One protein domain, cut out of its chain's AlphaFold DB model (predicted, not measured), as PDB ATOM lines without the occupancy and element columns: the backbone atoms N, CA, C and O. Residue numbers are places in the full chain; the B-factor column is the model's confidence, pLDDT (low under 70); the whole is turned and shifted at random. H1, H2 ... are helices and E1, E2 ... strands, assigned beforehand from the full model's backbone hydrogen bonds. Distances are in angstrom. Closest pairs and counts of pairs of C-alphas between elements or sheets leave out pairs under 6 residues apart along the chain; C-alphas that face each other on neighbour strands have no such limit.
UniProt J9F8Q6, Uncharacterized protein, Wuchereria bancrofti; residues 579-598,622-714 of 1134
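This is residues 579 to 598 and 622 to 714 of the 1134 residues of an uncharacterized protein of Wuchereria bancrofti (UniProt J9F8Q6). Picture one antiparallel sheet curled like part of a barrel, with the long helix H1 packing on E2 and E3 through its residues 579 to 589 and the short helix H2 following the edge strand E5 with no residue between them. The printed part has 113 residues with two named helices and five named strands, in the order H1, E1, E2, E3, E4, E5, H2; the sheet's order is E4, E3, E2, E1, E5. The class is mixed, helices and strands, with 54 residues in named elements, under half of the whole. It is compact and rounded, with a radius of gyration of the C-alphas of 13.9 A and spans of 33 by 32 by 29 A.

Start at H1, residues 579 to 595; it is on the sheet, with 14 pairs of C-alphas within 10 A, and the two make two layers, a helix on one face of a sheet. Its closest C-alpha pair with E2, residues 650 to 659, is Leu 582 and Ile 654, 7.8 A, at the place where E2 bends by 67 degrees. H1 is also near E3, residues 662 to 669. Then find E1, residues 635 to 638, which opens a meander, each strand the antiparallel neighbour of the one before, through E2 and E3 to E4, residues 686 to 690. In the hairpin E1 and E2, N 636 and O 651 are 2.9 A apart; in the hairpin E2 and E3, N 652 and O 668 are 2.8 A apart; in the hairpin E3 and E4, N 665 and O 689 are 2.8 A apart, each within hydrogen-bond range. E5, residues 694 to 696, is antiparallel to E1, with N 637 and O 695 at 3.1 A. H2, residues 697 to 703, only grazes the sheet, with its residues 697 to 700; its closest C-alphas with E1 are those of Thr 698 and Arg 635, 5.4 A. H1 and H2 are apart. Every O i to N i+4 pair is within hydrogen-bond range in H2, and 12 of 13 in H1.

Find C-alpha 579 at (-20.765, 37.411, -42.545); from there H1 runs 24.5 A to C-alpha 595. E1 begins at C-alpha 635, (-37.809, 34.302, -39.294). E2 measures 23.6 A, E3 21.7 A and E4 13.4 A. After the short E5, H2 ends at C-alpha 703, (-46.074, 36.959, -28.318).

The C-alphas farthest apart are those of Thr 597 and Asn 660, 43.3 A. Residues 599 to 621 are not printed, and C-alphas 598 and 622 are 32.5 A apart across this cut. Look for the long links from E1 to E2 and from E3 to E4. The pLDDT is under 70 at residues 596 to 598, 660 to 661 and 708 to 714.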
ATOM      1  N   SER A 579     -20.935  38.537 -41.607       85.38
ATOM      2  CA  SER A 579     -20.765  37.411 -42.545       85.38
ATOM      3  C   SER A 579     -20.257  36.102 -41.927       85.38
ATOM      4  O   SER A 579     -20.411  35.051 -42.547       85.38
ATOM      5  N   GLY A 580     -19.668  36.129 -40.725       84.31
ATOM      6  CA  GLY A 580     -19.387  34.908 -39.960       84.31
ATOM      7  C   GLY A 580     -20.686  34.219 -39.531       84.31
ATOM      8  O   GLY A 580     -20.897  33.041 -39.820       84.31
ATOM      9  N   VAL A 581     -21.608  35.003 -38.970       86.19
ATOM     10  CA  VAL A 581     -22.963  34.590 -38.592       86.19
ATOM     11  C   VAL A 581     -23.774  34.151 -39.821       86.19
ATOM     12  O   VAL A 581     -24.405  33.095 -39.783       86.19
ATOM     13  N   LEU A 582     -23.710  34.887 -40.943       87.94
ATOM     14  CA  LEU A 582     -24.423  34.523 -42.183       87.94
ATOM     15  C   LEU A 582     -24.090  33.106 -42.675       87.94
ATOM     16  O   LEU A 582     -24.997  32.363 -43.051       87.94
ATOM     17  N   LYS A 583     -22.814  32.702 -42.634       87.69
ATOM     18  CA  LYS A 583     -22.389  31.352 -43.047       87.69
ATOM     19  C   LYS A 583     -23.005  30.254 -42.177       87.69
ATOM     20  O   LYS A 583     -23.365  29.197 -42.691       87.69
ATOM     21  N   GLU A 584     -23.151  30.497 -40.876       87.56
ATOM     22  CA  GLU A 584     -23.766  29.536 -39.954       87.56
ATOM     23  C   GLU A 584     -25.294  29.457 -40.150       87.56
ATOM     24  O   GLU A 584     -25.855  28.359 -40.100       87.56
ATOM     25  N   ILE A 585     -25.962  30.573 -40.483       88.12
ATOM     26  CA  ILE A 585     -27.377  30.583 -40.908       88.12
ATOM     27  C   ILE A 585     -27.559  29.739 -42.175       88.12
ATOM     28  O   ILE A 585     -28.416  28.852 -42.197       88.12
ATOM     29  N   GLU A 586     -26.756  29.978 -43.221       89.38
ATOM     30  CA  GLU A 586     -26.817  29.212 -44.475       89.38
ATOM     31  C   GLU A 586     -26.610  27.713 -44.221       89.38
ATOM     32  O   GLU A 586     -27.400  26.889 -44.685       89.38
ATOM     33  N   LYS A 587     -25.599  27.358 -43.419       88.31
ATOM     34  CA  LYS A 587     -25.272  25.978 -43.038       88.31
ATOM     35  C   LYS A 587     -26.417  25.288 -42.286       88.31
ATOM     36  O   LYS A 587     -26.824  24.197 -42.688       88.31
ATOM     37  N   ARG A 588     -26.987  25.902 -41.239       84.94
ATOM     38  CA  ARG A 588     -28.114  25.310 -40.482       84.94
ATOM     39  C   ARG A 588     -29.378  25.192 -41.331       84.94
ATOM     40  O   ARG A 588     -30.045  24.157 -41.292       84.94
ATOM     41  N   THR A 589     -29.666  26.198 -42.154       86.50
ATOM     42  CA  THR A 589     -30.808  26.185 -43.082       86.50
ATOM     43  C   THR A 589     -30.658  25.059 -44.112       86.50
ATOM     44  O   THR A 589     -31.581  24.271 -44.307       86.50
ATOM     45  N   GLN A 590     -29.465  24.895 -44.691       84.06
ATOM     46  CA  GLN A 590     -29.166  23.826 -45.646       84.06
ATOM     47  C   GLN A 590     -29.298  22.419 -45.035       84.06
ATOM     48  O   GLN A 590     -29.771  21.517 -45.727       84.06
ATOM     49  N   ILE A 591     -28.933  22.242 -43.757       84.75
ATOM     50  CA  ILE A 591     -29.082  20.979 -43.006       84.75
ATOM     51  C   ILE A 591     -30.558  20.627 -42.762       84.75
ATOM     52  O   ILE A 591     -30.932  19.461 -42.861       84.75
ATOM     53  N   VAL A 592     -31.414  21.604 -42.447       80.94
ATOM     54  CA  VAL A 592     -32.855  21.340 -42.250       80.94
ATOM     55  C   VAL A 592     -33.566  21.088 -43.583       80.94
ATOM     56  O   VAL A 592     -34.454  20.240 -43.640       80.94
ATOM     57  N   ILE A 593     -33.130  21.733 -44.670       80.62
ATOM     58  CA  ILE A 593     -33.618  21.439 -46.028       80.62
ATOM     59  C   ILE A 593     -33.243  20.015 -46.465       80.62
ATOM     60  O   ILE A 593     -34.084  19.333 -47.041       80.62
ATOM     61  N   SER A 594     -32.020  19.540 -46.195       79.62
ATOM     62  CA  SER A 594     -31.595  18.196 -46.622       79.62
ATOM     63  C   SER A 594     -32.156  17.057 -45.764       79.62
ATOM     64  O   SER A 594     -32.283  15.941 -46.257       79.62
ATOM     65  N   LYS A 595     -32.522  17.318 -44.501       74.56
ATOM     66  CA  LYS A 595     -33.076  16.305 -43.582       74.56
ATOM     67  C   LYS A 595     -34.576  16.024 -43.743       74.56
ATOM     68  O   LYS A 595     -35.052  15.052 -43.162       74.56
ATOM     69  N   HIS A 596     -35.334  16.845 -44.476       64.44
ATOM     70  CA  HIS A 596     -36.794  16.714 -44.560       64.44
ATOM     71  C   HIS A 596     -37.312  16.361 -45.958       64.44
ATOM     72  O   HIS A 596     -37.413  17.212 -46.842       64.44
ATOM     73  N   THR A 597     -37.789  15.124 -46.106       53.44
ATOM     74  CA  THR A 597     -38.673  14.713 -47.207       53.44
ATOM     75  C   THR A 597     -39.946  15.578 -47.213       53.44
ATOM     76  O   THR A 597     -40.561  15.751 -46.156       53.44
ATOM     77  N   PRO A 598     -40.394  16.122 -48.362       57.31
ATOM     78  CA  PRO A 598     -41.448  17.138 -48.412       57.31
ATOM     79  C   PRO A 598     -42.880  16.569 -48.296       57.31
ATOM     80  O   PRO A 598     -43.727  16.824 -49.154       57.31
ATOM     81  N   SER A 622     -49.559  48.954 -46.845       81.50
ATOM     82  CA  SER A 622     -50.326  48.299 -45.776       81.50
ATOM     83  C   SER A 622     -49.504  47.147 -45.192       81.50
ATOM     84  O   SER A 622     -49.173  46.196 -45.912       81.50
ATOM     85  N   MET A 623     -49.222  47.231 -43.892       82.75
ATOM     86  CA  MET A 623     -48.653  46.144 -43.096       82.75
ATOM     87  C   MET A 623     -49.639  44.962 -42.999       82.75
ATOM     88  O   MET A 623     -50.857  45.191 -42.964       82.75
ATOM     89  N   PRO A 624     -49.157  43.706 -42.931       84.62
ATOM     90  CA  PRO A 624     -50.007  42.557 -42.620       84.62
ATOM     91  C   PRO A 624     -50.491  42.580 -41.165       84.62
ATOM     92  O   PRO A 624     -51.698  42.532 -40.915       84.62
ATOM     93  N   ASP A 625     -49.543  42.755 -40.243       84.81
ATOM     94  CA  ASP A 625     -49.729  43.064 -38.826       84.81
ATOM     95  C   ASP A 625     -49.012  44.391 -38.533       84.81
ATOM     96  O   ASP A 625     -47.845  44.563 -38.882       84.81
ATOM     97  N   ALA A 626     -49.727  45.342 -37.930       79.88
ATOM     98  CA  ALA A 626     -49.219  46.674 -37.605       79.88
ATOM     99  C   ALA A 626     -48.491  46.743 -36.248       79.88
ATOM    100  O   ALA A 626     -47.910  47.777 -35.935       79.88
ATOM    101  N   ARG A 627     -48.526  45.674 -35.440       83.44
ATOM    102  CA  ARG A 627     -47.783  45.567 -34.170       83.44
ATOM    103  C   ARG A 627     -46.471  44.788 -34.308       83.44
ATOM    104  O   ARG A 627     -45.677  44.786 -33.371       83.44
ATOM    105  N   ALA A 628     -46.253  44.128 -35.447       86.00
ATOM    106  CA  ALA A 628     -45.095  43.281 -35.695       86.00
ATOM    107  C   ALA A 628     -43.789  44.089 -35.755       86.00
ATOM    108  O   ALA A 628     -43.490  44.764 -36.742       86.00
ATOM    109  N   GLU A 629     -42.986  43.969 -34.703       86.88
ATOM    110  CA  GLU A 629     -41.598  44.431 -34.683       86.88
ATOM    111  C   GLU A 629     -40.701  43.477 -35.481       86.88
ATOM    112  O   GLU A 629     -41.022  42.298 -35.637       86.88
ATOM    113  N   PHE A 630     -39.553  43.963 -35.956       89.69
ATOM    114  CA  PHE A 630     -38.565  43.164 -36.684       89.69
ATOM    115  C   PHE A 630     -37.170  43.369 -36.090       89.69
ATOM    116  O   PHE A 630     -36.672  44.492 -36.015       89.69
ATOM    117  N   CYS A 631     -36.540  42.269 -35.696       88.38
ATOM    118  CA  CYS A 631     -35.185  42.185 -35.170       88.38
ATOM    119  C   CYS A 631     -34.280  41.452 -36.177       88.38
ATOM    120  O   CYS A 631     -34.759  40.779 -37.091       88.38
ATOM    121  N   LEU A 632     -32.958  41.547 -36.007       88.38
ATOM    122  CA  LEU A 632     -32.034  40.676 -36.743       88.38
ATOM    123  C   LEU A 632     -32.264  39.210 -36.349       88.38
ATOM    124  O   LEU A 632     -32.624  38.922 -35.209       88.38
ATOM    125  N   LEU A 633     -32.040  38.291 -37.292       88.88
ATOM    126  CA  LEU A 633     -32.217  36.839 -37.141       88.88
ATOM    127  C   LEU A 633     -33.666  36.351 -36.911       88.88
ATOM    128  O   LEU A 633     -33.887  35.142 -36.821       88.88
ATOM    129  N   ASP A 634     -34.667  37.241 -36.911       90.06
ATOM    130  CA  ASP A 634     -36.082  36.848 -36.966       90.06
ATOM    131  C   ASP A 634     -36.397  36.068 -38.261       90.06
ATOM    132  O   ASP A 634     -35.886  36.371 -39.346       90.06
ATOM    133  N   ARG A 635     -37.294  35.078 -38.159       90.88
ATOM    134  CA  ARG A 635     -37.809  34.302 -39.294       90.88
ATOM    135  C   ARG A 635     -39.019  35.000 -39.896       90.88
ATOM    136  O   ARG A 635     -39.995  35.288 -39.202       90.88
ATOM    137  N   VAL A 636     -38.980  35.216 -41.205       93.00
ATOM    138  CA  VAL A 636     -40.011  35.922 -41.968       93.00
ATOM    139  C   VAL A 636     -40.516  35.085 -43.141       93.00
ATOM    140  O   VAL A 636     -39.849  34.164 -43.613       93.00
ATOM    141  N   ILE A 637     -41.705  35.423 -43.634       92.69
ATOM    142  CA  ILE A 637     -42.284  34.870 -44.864       92.69
ATOM    143  C   ILE A 637     -42.747  36.007 -45.776       92.69
ATOM    144  O   ILE A 637     -43.347  36.980 -45.313       92.69
ATOM    145  N   CYS A 638     -42.459  35.893 -47.074       93.38
ATOM    146  CA  CYS A 638     -42.849  36.893 -48.069       93.38
ATOM    147  C   CYS A 638     -44.332  36.748 -48.436       93.38
ATOM    148  O   CYS A 638     -44.732  35.739 -49.015       93.38
ATOM    149  N   VAL A 639     -45.153  37.752 -48.123       91.38
ATOM    150  CA  VAL A 639     -46.617  37.687 -48.285       91.38
ATOM    151  C   VAL A 639     -47.176  38.532 -49.429       91.38
ATOM    152  O   VAL A 639     -48.370  38.447 -49.703       91.38
ATOM    153  N   LYS A 640     -46.345  39.311 -50.136       89.44
ATOM    154  CA  LYS A 640     -46.723  40.049 -51.360       89.44
ATOM    155  C   LYS A 640     -46.091  39.404 -52.603       89.44
ATOM    156  O   LYS A 640     -44.971  38.905 -52.550       89.44
ATOM    157  N   LYS A 641     -46.807  39.409 -53.735       87.12
ATOM    158  CA  LYS A 641     -46.294  38.945 -55.039       87.12
ATOM    159  C   LYS A 641     -45.321  39.994 -55.598       87.12
ATOM    160  O   LYS A 641     -45.758  41.003 -56.142       87.12
ATOM    161  N   LEU A 642     -44.016  39.780 -55.435       85.25
ATOM    162  CA  LEU A 642     -42.963  40.725 -55.832       85.25
ATOM    163  C   LEU A 642     -42.029  40.117 -56.883       85.25
ATOM    164  O   LEU A 642     -41.745  38.927 -56.849       85.25
ATOM    165  N   ARG A 643     -41.485  40.948 -57.784       80.94
ATOM    166  CA  ARG A 643     -40.472  40.506 -58.768       80.94
ATOM    167  C   ARG A 643     -39.108  40.181 -58.144       80.94
ATOM    168  O   ARG A 643     -38.319  39.485 -58.764       80.94
ATOM    169  N   MET A 644     -38.826  40.716 -56.954       83.00
ATOM    170  CA  MET A 644     -37.521  40.624 -56.282       83.00
ATOM    171  C   MET A 644     -37.491  39.621 -55.118       83.00
ATOM    172  O   MET A 644     -36.498  39.583 -54.406       83.00
ATOM    173  N   ALA A 645     -38.565  38.862 -54.862       88.56
ATOM    174  CA  ALA A 645     -38.599  37.874 -53.780       88.56
ATOM    175  C   ALA A 645     -39.652  36.774 -54.018       88.56
ATOM    176  O   ALA A 645     -40.745  37.073 -54.508       88.56
ATOM    177  N   PRO A 646     -39.377  35.515 -53.630       89.31
ATOM    178  CA  PRO A 646     -40.271  34.383 -53.865       89.31
ATOM    179  C   PRO A 646     -41.545  34.451 -53.003       89.31
ATOM    180  O   PRO A 646     -41.497  34.613 -51.784       89.31
ATOM    181  N   PHE A 647     -42.714  34.303 -53.634       90.25
ATOM    182  CA  PHE A 647     -44.018  34.526 -52.998       90.25
ATOM    183  C   PHE A 647     -44.470  33.376 -52.076       90.25
ATOM    184  O   PHE A 647     -45.003  32.346 -52.508       90.25
ATOM    185  N   GLY A 648     -44.360  33.599 -50.768       88.75
ATOM    186  CA  GLY A 648     -44.732  32.657 -49.714       88.75
ATOM    187  C   GLY A 648     -43.682  31.583 -49.428       88.75
ATOM    188  O   GLY A 648     -44.057  30.519 -48.944       88.75
ATOM    189  N   GLU A 649     -42.413  31.854 -49.735       89.75
ATOM    190  CA  GLU A 649     -41.267  31.120 -49.186       89.75
ATOM    191  C   GLU A 649     -40.718  31.841 -47.940       89.75
ATOM    192  O   GLU A 649     -40.973  33.033 -47.720       89.75
ATOM    193  N   PHE A 650     -39.974  31.099 -47.118       90.81
ATOM    194  CA  PHE A 650     -39.408  31.559 -45.848       90.81
ATOM    195  C   PHE A 650     -38.002  32.157 -46.019       90.81
ATOM    196  O   PHE A 650     -37.262  31.808 -46.944       90.81
ATOM    197  N   GLY A 651     -37.631  33.037 -45.090       92.44
ATOM    198  CA  GLY A 651     -36.295  33.611 -44.993       92.44
ATOM    199  C   GLY A 651     -35.988  34.171 -43.605       92.44
ATOM    200  O   GLY A 651     -36.792  34.080 -42.674       92.44
ATOM    201  N   THR A 652     -34.806  34.760 -43.473       93.12
ATOM    202  CA  THR A 652     -34.239  35.260 -42.213       93.12
ATOM    203  C   THR A 652     -33.838  36.722 -42.367       93.12
ATOM    204  O   THR A 652     -33.251  37.093 -43.385       93.12
ATOM    205  N   VAL A 653     -34.125  37.558 -41.369       93.50
ATOM    206  CA  VAL A 653     -33.709  38.968 -41.366       93.50
ATOM    207  C   VAL A 653     -32.193  39.081 -41.173       93.50
ATOM    208  O   VAL A 653     -31.662  38.678 -40.139       93.50
ATOM    209  N   ILE A 654     -31.504  39.663 -42.159       91.56
ATOM    210  CA  ILE A 654     -30.044  39.871 -42.170       91.56
ATOM    211  C   ILE A 654     -29.623  41.347 -42.151       91.56
ATOM    212  O   ILE A 654     -28.439  41.640 -41.975       91.56
ATOM    213  N   GLY A 655     -30.570  42.277 -42.302       90.25
ATOM    214  CA  GLY A 655     -30.322  43.709 -42.148       90.25
ATOM    215  C   GLY A 655     -31.596  44.522 -41.927       90.25
ATOM    216  O   GLY A 655     -32.666  44.160 -42.416       90.25
ATOM    217  N   LEU A 656     -31.472  45.626 -41.191       90.12
ATOM    218  CA  LEU A 656     -32.523  46.606 -40.914       90.12
ATOM    219  C   LEU A 656     -32.037  47.976 -41.394       90.12
ATOM    220  O   LEU A 656     -31.017  48.467 -40.909       90.12
ATOM    221  N   LEU A 657     -32.756  48.572 -42.345       88.38
ATOM    222  CA  LEU A 657     -32.299  49.744 -43.090       88.38
ATOM    223  C   LEU A 657     -33.296  50.899 -43.017       88.38
ATOM    224  O   LEU A 657     -34.503  50.705 -43.192       88.38
ATOM    225  N   ASN A 658     -32.798  52.120 -42.838       81.75
ATOM    226  CA  ASN A 658     -33.607  53.330 -42.754       81.75
ATOM    227  C   ASN A 658     -33.450  54.181 -44.022       81.75
ATOM    228  O   ASN A 658     -32.678  55.137 -44.075       81.75
ATOM    229  N   THR A 659     -34.178  53.821 -45.081       74.31
ATOM    230  CA  THR A 659     -34.075  54.528 -46.367       74.31
ATOM    231  C   THR A 659     -34.934  55.792 -46.401       74.31
ATOM    232  O   THR A 659     -35.979  55.858 -45.758       74.31
ATOM    233  N   ASN A 660     -34.606  56.741 -47.285       65.88
ATOM    234  CA  ASN A 660     -35.457  57.909 -47.593       65.88
ATOM    235  C   ASN A 660     -36.891  57.546 -48.052       65.88
ATOM    236  O   ASN A 660     -37.752  58.415 -48.136       65.88
ATOM    237  N   SER A 661     -37.137  56.275 -48.387       62.31
ATOM    238  CA  SER A 661     -38.447  55.707 -48.734       62.31
ATOM    239  C   SER A 661     -39.069  54.876 -47.597       62.31
ATOM    240  O   SER A 661     -39.889  54.002 -47.859       62.31
ATOM    241  N   GLY A 662     -38.642  55.099 -46.351       72.69
ATOM    242  CA  GLY A 662     -39.073  54.354 -45.169       72.69
ATOM    243  C   GLY A 662     -38.174  53.165 -44.812       72.69
ATOM    244  O   GLY A 662     -37.189  52.853 -45.495       72.69
ATOM    245  N   LYS A 663     -38.534  52.494 -43.712       82.62
ATOM    246  CA  LYS A 663     -37.812  51.338 -43.162       82.62
ATOM    247  C   LYS A 663     -37.913  50.128 -44.100       82.62
ATOM    248  O   LYS A 663     -39.006  49.725 -44.506       82.62
ATOM    249  N   LYS A 664     -36.768  49.532 -44.429       90.06
ATOM    250  CA  LYS A 664     -36.638  48.319 -45.250       90.06
ATOM    251  C   LYS A 664     -35.841  47.256 -44.506       90.06
ATOM    252  O   LYS A 664     -35.148  47.543 -43.533       90.06
ATOM    253  N   ILE A 665     -35.981  46.021 -44.959       92.25
ATOM    254  CA  ILE A 665     -35.378  44.836 -44.365       92.25
ATOM    255  C   ILE A 665     -34.660  44.065 -45.464       92.25
ATOM    256  O   ILE A 665     -35.248  43.794 -46.512       92.25
ATOM    257  N   ASP A 666     -33.421  43.673 -45.194       93.06
ATOM    258  CA  ASP A 666     -32.717  42.689 -46.008       93.06
ATOM    259  C   ASP A 666     -33.029  41.292 -45.473       93.06
ATOM    260  O   ASP A 666     -32.815  40.992 -44.294       93.06
ATOM    261  N   VAL A 667     -33.569  40.444 -46.346       93.88
ATOM    262  CA  VAL A 667     -34.015  39.082 -46.039       93.88
ATOM    263  C   VAL A 667     -33.205  38.092 -46.859       93.88
ATOM    264  O   VAL A 667     -33.181  38.177 -48.085       93.88
ATOM    265  N   LEU A 668     -32.587  37.122 -46.190       93.50
ATOM    266  CA  LEU A 668     -31.959  35.967 -46.821       93.50
ATOM    267  C   LEU A 668     -32.982  34.833 -46.913       93.50
ATOM    268  O   LEU A 668     -33.396  34.299 -45.885       93.50
ATOM    269  N   PHE A 669     -33.414  34.479 -48.121       92.81
ATOM    270  CA  PHE A 669     -34.337  33.367 -48.342       92.81
ATOM    271  C   PHE A 669     -33.626  32.016 -48.252       92.81
ATOM    272  O   PHE A 669     -32.462  31.871 -48.638       92.81
ATOM    273  N   ASP A 670     -34.371  31.011 -47.793       89.75
ATOM    274  CA  ASP A 670     -33.871  29.656 -47.524       89.75
ATOM    275  C   ASP A 670     -33.371  28.923 -48.786       89.75
ATOM    276  O   ASP A 670     -32.627  27.947 -48.700       89.75
ATOM    277  N   LYS A 671     -33.788  29.387 -49.971       86.25
ATOM    278  CA  LYS A 671     -33.442  28.830 -51.286       86.25
ATOM    279  C   LYS A 671     -32.975  29.949 -52.225       86.25
ATOM    280  O   LYS A 671     -33.545  31.040 -52.173       86.25
ATOM    281  N   PRO A 672     -32.003  29.695 -53.122       87.75
ATOM    282  CA  PRO A 672     -31.727  30.594 -54.240       87.75
ATOM    283  C   PRO A 672     -32.929  30.665 -55.188       87.75
ATOM    284  O   PRO A 672     -33.668  29.692 -55.341       87.75
ATOM    285  N   TYR A 673     -33.116  31.816 -55.829       87.06
ATOM    286  CA  TYR A 673     -34.201  32.051 -56.781       87.06
ATOM    287  C   TYR A 673     -33.780  33.089 -57.832       87.06
ATOM    288  O   TYR A 673     -32.881  33.901 -57.605       87.06
ATOM    289  N   PHE A 674     -34.429  33.070 -58.998       81.62
ATOM    290  CA  PHE A 674     -34.105  34.004 -60.075       81.62
ATOM    291  C   PHE A 674     -34.418  35.456 -59.677       81.62
ATOM    292  O   PHE A 674     -35.512  35.755 -59.202       81.62
ATOM    293  N   GLY A 675     -33.454  36.357 -59.881       82.81
ATOM    294  CA  GLY A 675     -33.533  37.756 -59.444       82.81
ATOM    295  C   GLY A 675     -33.087  38.007 -57.996       82.81
ATOM    296  O   GLY A 675     -33.077  39.163 -57.571       82.81
ATOM    297  N   GLY A 676     -32.689  36.968 -57.251       86.06
ATOM    298  CA  GLY A 676     -32.097  37.118 -55.922       86.06
ATOM    299  C   GLY A 676     -30.719  37.779 -55.951       86.06
ATOM    300  O   GLY A 676     -29.946  37.620 -56.896       86.06
ATOM    301  N   GLN A 677     -30.397  38.527 -54.898       86.94
ATOM    302  CA  GLN A 677     -29.124  39.228 -54.745       86.94
ATOM    303  C   GLN A 677     -28.137  38.415 -53.894       86.94
ATOM    304  O   GLN A 677     -28.528  37.685 -52.979       86.94
ATOM    305  N   ILE A 678     -26.839  38.555 -54.173       86.31
ATOM    306  CA  ILE A 678     -25.758  37.971 -53.362       86.31
ATOM    307  C   ILE A 678     -25.438  38.961 -52.233       86.31
ATOM    308  O   ILE A 678     -24.519  39.772 -52.319       86.31
ATOM    309  N   MET A 679     -26.259  38.950 -51.182       83.69
ATOM    310  CA  MET A 679     -26.211  39.933 -50.091       83.69
ATOM    311  C   MET A 679     -25.212  39.510 -49.010       83.69
ATOM    312  O   MET A 679     -25.577  39.299 -47.856       83.69
ATOM    313  N   ARG A 680     -23.938  39.356 -49.410       82.25
ATOM    314  CA  ARG A 680     -22.827  38.813 -48.588       82.25
ATOM    315  C   ARG A 680     -23.004  37.322 -48.220       82.25
ATOM    316  O   ARG A 680     -22.232  36.775 -47.435       82.25
ATOM    317  N   SER A 681     -24.000  36.683 -48.834       80.94
ATOM    318  CA  SER A 681     -24.315  35.252 -48.862       80.94
ATOM    319  C   SER A 681     -23.412  34.473 -49.829       80.94
ATOM    320  O   SER A 681     -22.771  35.062 -50.701       80.94
ATOM    321  N   SER A 682     -23.387  33.139 -49.731       81.25
ATOM    322  CA  SER A 682     -22.749  32.272 -50.740       81.25
ATOM    323  C   SER A 682     -23.622  32.057 -51.982       81.25
ATOM    324  O   SER A 682     -23.117  31.705 -53.047       81.25
ATOM    325  N   LYS A 683     -24.938  32.275 -51.856       83.94
ATOM    326  CA  LYS A 683     -25.942  32.059 -52.910       83.94
ATOM    327  C   LYS A 683     -26.743  33.331 -53.203       83.94
ATOM    328  O   LYS A 683     -26.894  34.207 -52.351       83.94
ATOM    329  N   ALA A 684     -27.309  33.404 -54.406       86.06
ATOM    330  CA  ALA A 684     -28.242  34.452 -54.821       86.06
ATOM    331  C   ALA A 684     -29.643  34.220 -54.212       86.06
ATOM    332  O   ALA A 684     -30.559  33.743 -54.882       86.06
ATOM    333  N   SER A 685     -29.792  34.502 -52.914       89.94
ATOM    334  CA  SER A 685     -31.061  34.362 -52.178       89.94
ATOM    335  C   SER A 685     -31.429  35.561 -51.295       89.94
ATOM    336  O   SER A 685     -32.436  35.509 -50.595       89.94
ATOM    337  N   GLY A 686     -30.673  36.662 -51.323       91.75
ATOM    338  CA  GLY A 686     -31.023  37.887 -50.598       91.75
ATOM    339  C   GLY A 686     -32.041  38.765 -51.341       91.75
ATOM    340  O   GLY A 686     -32.050  38.790 -52.572       91.75
ATOM    341  N   ALA A 687     -32.884  39.498 -50.609       93.62
ATOM    342  CA  ALA A 687     -33.728  40.578 -51.133       93.62
ATOM    343  C   ALA A 687     -33.837  41.752 -50.150       93.62
ATOM    344  O   ALA A 687     -34.031  41.531 -48.954       93.62
ATOM    345  N   ARG A 688     -33.860  42.987 -50.667       92.06
ATOM    346  CA  ARG A 688     -34.241  44.193 -49.912       92.06
ATOM    347  C   ARG A 688     -35.732  44.481 -50.073       92.06
ATOM    348  O   ARG A 688     -36.184  44.814 -51.168       92.06
ATOM    349  N   LEU A 689     -36.499  44.371 -48.991       91.75
ATOM    350  CA  LEU A 689     -37.967  44.394 -48.992       91.75
ATOM    351  C   LEU A 689     -38.529  45.439 -48.010       91.75
ATOM    352  O   LEU A 689     -37.924  45.683 -46.967       91.75
ATOM    353  N   PRO A 690     -39.686  46.069 -48.288       89.69
ATOM    354  CA  PRO A 690     -40.377  46.872 -47.287       89.69
ATOM    355  C   PRO A 690     -41.050  45.957 -46.254       89.69
ATOM    356  O   PRO A 690     -41.545  44.879 -46.597       89.69
ATOM    357  N   MET A 691     -41.132  46.418 -45.001       88.56
ATOM    358  CA  MET A 691     -41.770  45.688 -43.889       88.56
ATOM    359  C   MET A 691     -43.198  45.224 -44.230       88.56
ATOM    360  O   MET A 691     -43.613  44.131 -43.852       88.56
ATOM    361  N   SER A 692     -43.907  46.000 -45.059       88.31
ATOM    362  CA  SER A 692     -45.265  45.717 -45.539       88.31
ATOM    363  C   SER A 692     -45.410  44.418 -46.351       88.31
ATOM    364  O   SER A 692     -46.531  43.989 -46.627       88.31
ATOM    365  N   SER A 693     -44.301  43.804 -46.775       91.44
ATOM    366  CA  SER A 693     -44.272  42.581 -47.590       91.44
ATOM    367  C   SER A 693     -43.999  41.305 -46.792       91.44
ATOM    368  O   SER A 693     -43.937  40.230 -47.391       91.44
ATOM    369  N   LEU A 694     -43.830  41.402 -45.470       92.50
ATOM    370  CA  LEU A 694     -43.357  40.317 -44.609       92.50
ATOM    371  C   LEU A 694     -44.304  40.072 -43.425       92.50
ATOM    372  O   LEU A 694     -44.841  41.015 -42.850       92.50
ATOM    373  N   ILE A 695     -44.448  38.809 -43.013       92.88
ATOM    374  CA  ILE A 695     -44.929  38.454 -41.664       92.88
ATOM    375  C   ILE A 695     -43.751  37.888 -40.867       92.88
ATOM    376  O   ILE A 695     -43.043  37.007 -41.357       92.88
ATOM    377  N   ASN A 696     -43.551  38.385 -39.643       92.69
ATOM    378  CA  ASN A 696     -42.504  37.938 -38.724       92.69
ATOM    379  C   ASN A 696     -42.989  36.774 -37.847       92.69
ATOM    380  O   ASN A 696     -43.652  36.967 -36.829       92.69
ATOM    381  N   ILE A 697     -42.639  35.551 -38.234       90.31
ATOM    382  CA  ILE A 697     -43.044  34.322 -37.544       90.31
ATOM    383  C   ILE A 697     -42.446  34.279 -36.130       90.31
ATOM    384  O   ILE A 697     -43.145  33.905 -35.188       90.31
ATOM    385  N   THR A 698     -41.194  34.718 -35.957       88.31
ATOM    386  CA  THR A 698     -40.531  34.752 -34.643       88.31
ATOM    387  C   THR A 698     -41.223  35.725 -33.685       88.31
ATOM    388  O   THR A 698     -41.440  35.364 -32.531       88.31
ATOM    389  N   TYR A 699     -41.666  36.902 -34.142       88.44
ATOM    390  CA  TYR A 699     -42.504  37.813 -33.341       88.44
ATOM    391  C   TYR A 699     -43.797  37.132 -32.860       88.44
ATOM    392  O   TYR A 699     -44.139  37.213 -31.681       88.44
ATOM    393  N   GLY A 700     -44.482  36.384 -33.734       86.00
ATOM    394  CA  GLY A 700     -45.683  35.638 -33.344       86.00
ATOM    395  C   GLY A 700     -45.414  34.557 -32.292       86.00
ATOM    396  O   GLY A 700     -46.211  34.377 -31.375       86.00
ATOM    397  N   LYS A 701     -44.270  33.865 -32.385       85.31
ATOM    398  CA  LYS A 701     -43.822  32.893 -31.372       85.31
ATOM    399  C   LYS A 701     -43.472  33.573 -30.038       85.31
ATOM    400  O   LYS A 701     -43.887  33.089 -28.986       85.31
ATOM    401  N   ARG A 702     -42.803  34.735 -30.073       86.00
ATOM    402  CA  ARG A 702     -42.522  35.573 -28.889       86.00
ATOM    403  C   ARG A 702     -43.802  36.006 -28.172       86.00
ATOM    404  O   ARG A 702     -43.914  35.808 -26.969       86.00
ATOM    405  N   MET A 703     -44.800  36.506 -28.901       84.88
ATOM    406  CA  MET A 703     -46.074  36.959 -28.318       84.88
ATOM    407  C   MET A 703     -46.943  35.833 -27.729       84.88
ATOM    408  O   MET A 703     -47.848  36.108 -26.944       84.88
ATOM    409  N   ARG A 704     -46.662  34.562 -28.053       84.06
ATOM    410  CA  ARG A 704     -47.260  33.386 -27.391       84.06
ATOM    411  C   ARG A 704     -46.386  32.795 -26.274       84.06
ATOM    412  O   ARG A 704     -46.718  31.737 -25.750       84.06
ATOM    413  N   ASN A 705     -45.286  33.459 -25.908       80.38
ATOM    414  CA  ASN A 705     -44.263  32.978 -24.969       80.38
ATOM    415  C   ASN A 705     -43.629  31.623 -25.366       80.38
ATOM    416  O   ASN A 705     -43.100  30.910 -24.518       80.38
ATOM    417  N   GLU A 706     -43.648  31.269 -26.659       78.50
ATOM    418  CA  GLU A 706     -42.973  30.073 -27.197       78.50
ATOM    419  C   GLU A 706     -41.449  30.284 -27.334       78.50
ATOM    420  O   GLU A 706     -40.698  29.327 -27.512       78.50
ATOM    421  N   ILE A 707     -40.997  31.544 -27.284       77.38
ATOM    422  CA  ILE A 707     -39.605  32.008 -27.387       77.38
ATOM    423  C   ILE A 707     -39.430  33.182 -26.396       77.38
ATOM    424  O   ILE A 707     -40.349  33.999 -26.304       77.38
ATOM    425  N   PRO A 708     -38.293  33.312 -25.678       68.75
ATOM    426  CA  PRO A 708     -38.040  34.439 -24.771       68.75
ATOM    427  C   PRO A 708     -38.082  35.821 -25.457       68.75
ATOM    428  O   PRO A 708     -37.787  35.970 -26.645       68.75
ATOM    429  N   SER A 709     -38.436  36.849 -24.681       56.97
ATOM    430  CA  SER A 709     -38.544  38.246 -25.119       56.97
ATOM    431  C   SER A 709     -37.177  38.941 -25.278       56.97
ATOM    432  O   SER A 709     -36.217  38.671 -24.559       56.97
ATOM    433  N   ILE A 710     -37.084  39.863 -26.245       56.38
ATOM    434  CA  ILE A 710     -35.819  40.425 -26.777       56.38
ATOM    435  C   ILE A 710     -35.371  41.690 -26.005       56.38
ATOM    436  O   ILE A 710     -34.767  42.597 -26.564       56.38
ATOM    437  N   GLU A 711     -35.598  41.760 -24.689       47.44
ATOM    438  CA  GLU A 711     -35.052  42.864 -23.868       47.44
ATOM    439  C   GLU A 711     -33.536  42.714 -23.623       47.44
ATOM    440  O   GLU A 711     -32.816  43.701 -23.506       47.44
ATOM    441  N   HIS A 712     -33.016  41.480 -23.624       37.09
ATOM    442  CA  HIS A 712     -31.592  41.195 -23.380       37.09
ATOM    443  C   HIS A 712     -30.690  41.271 -24.630       37.09
ATOM    444  O   HIS A 712     -29.468  41.271 -24.505       37.09
ATOM    445  N   ILE A 713     -31.266  41.311 -25.834       46.75
ATOM    446  CA  ILE A 713     -30.558  40.987 -27.090       46.75
ATOM    447  C   ILE A 713     -30.196  42.230 -27.917       46.75
ATOM    448  O   ILE A 713     -29.189  42.237 -28.619       46.75
ATOM    449  N   VAL A 714     -30.969  43.318 -27.825       39.09
ATOM    450  CA  VAL A 714     -30.639  44.568 -28.542       39.09
ATOM    451  C   VAL A 714     -29.362  45.213 -27.979       39.09
ATOM    452  O   VAL A 714     -28.618  45.861 -28.717       39.09
TER     453      VAL A 714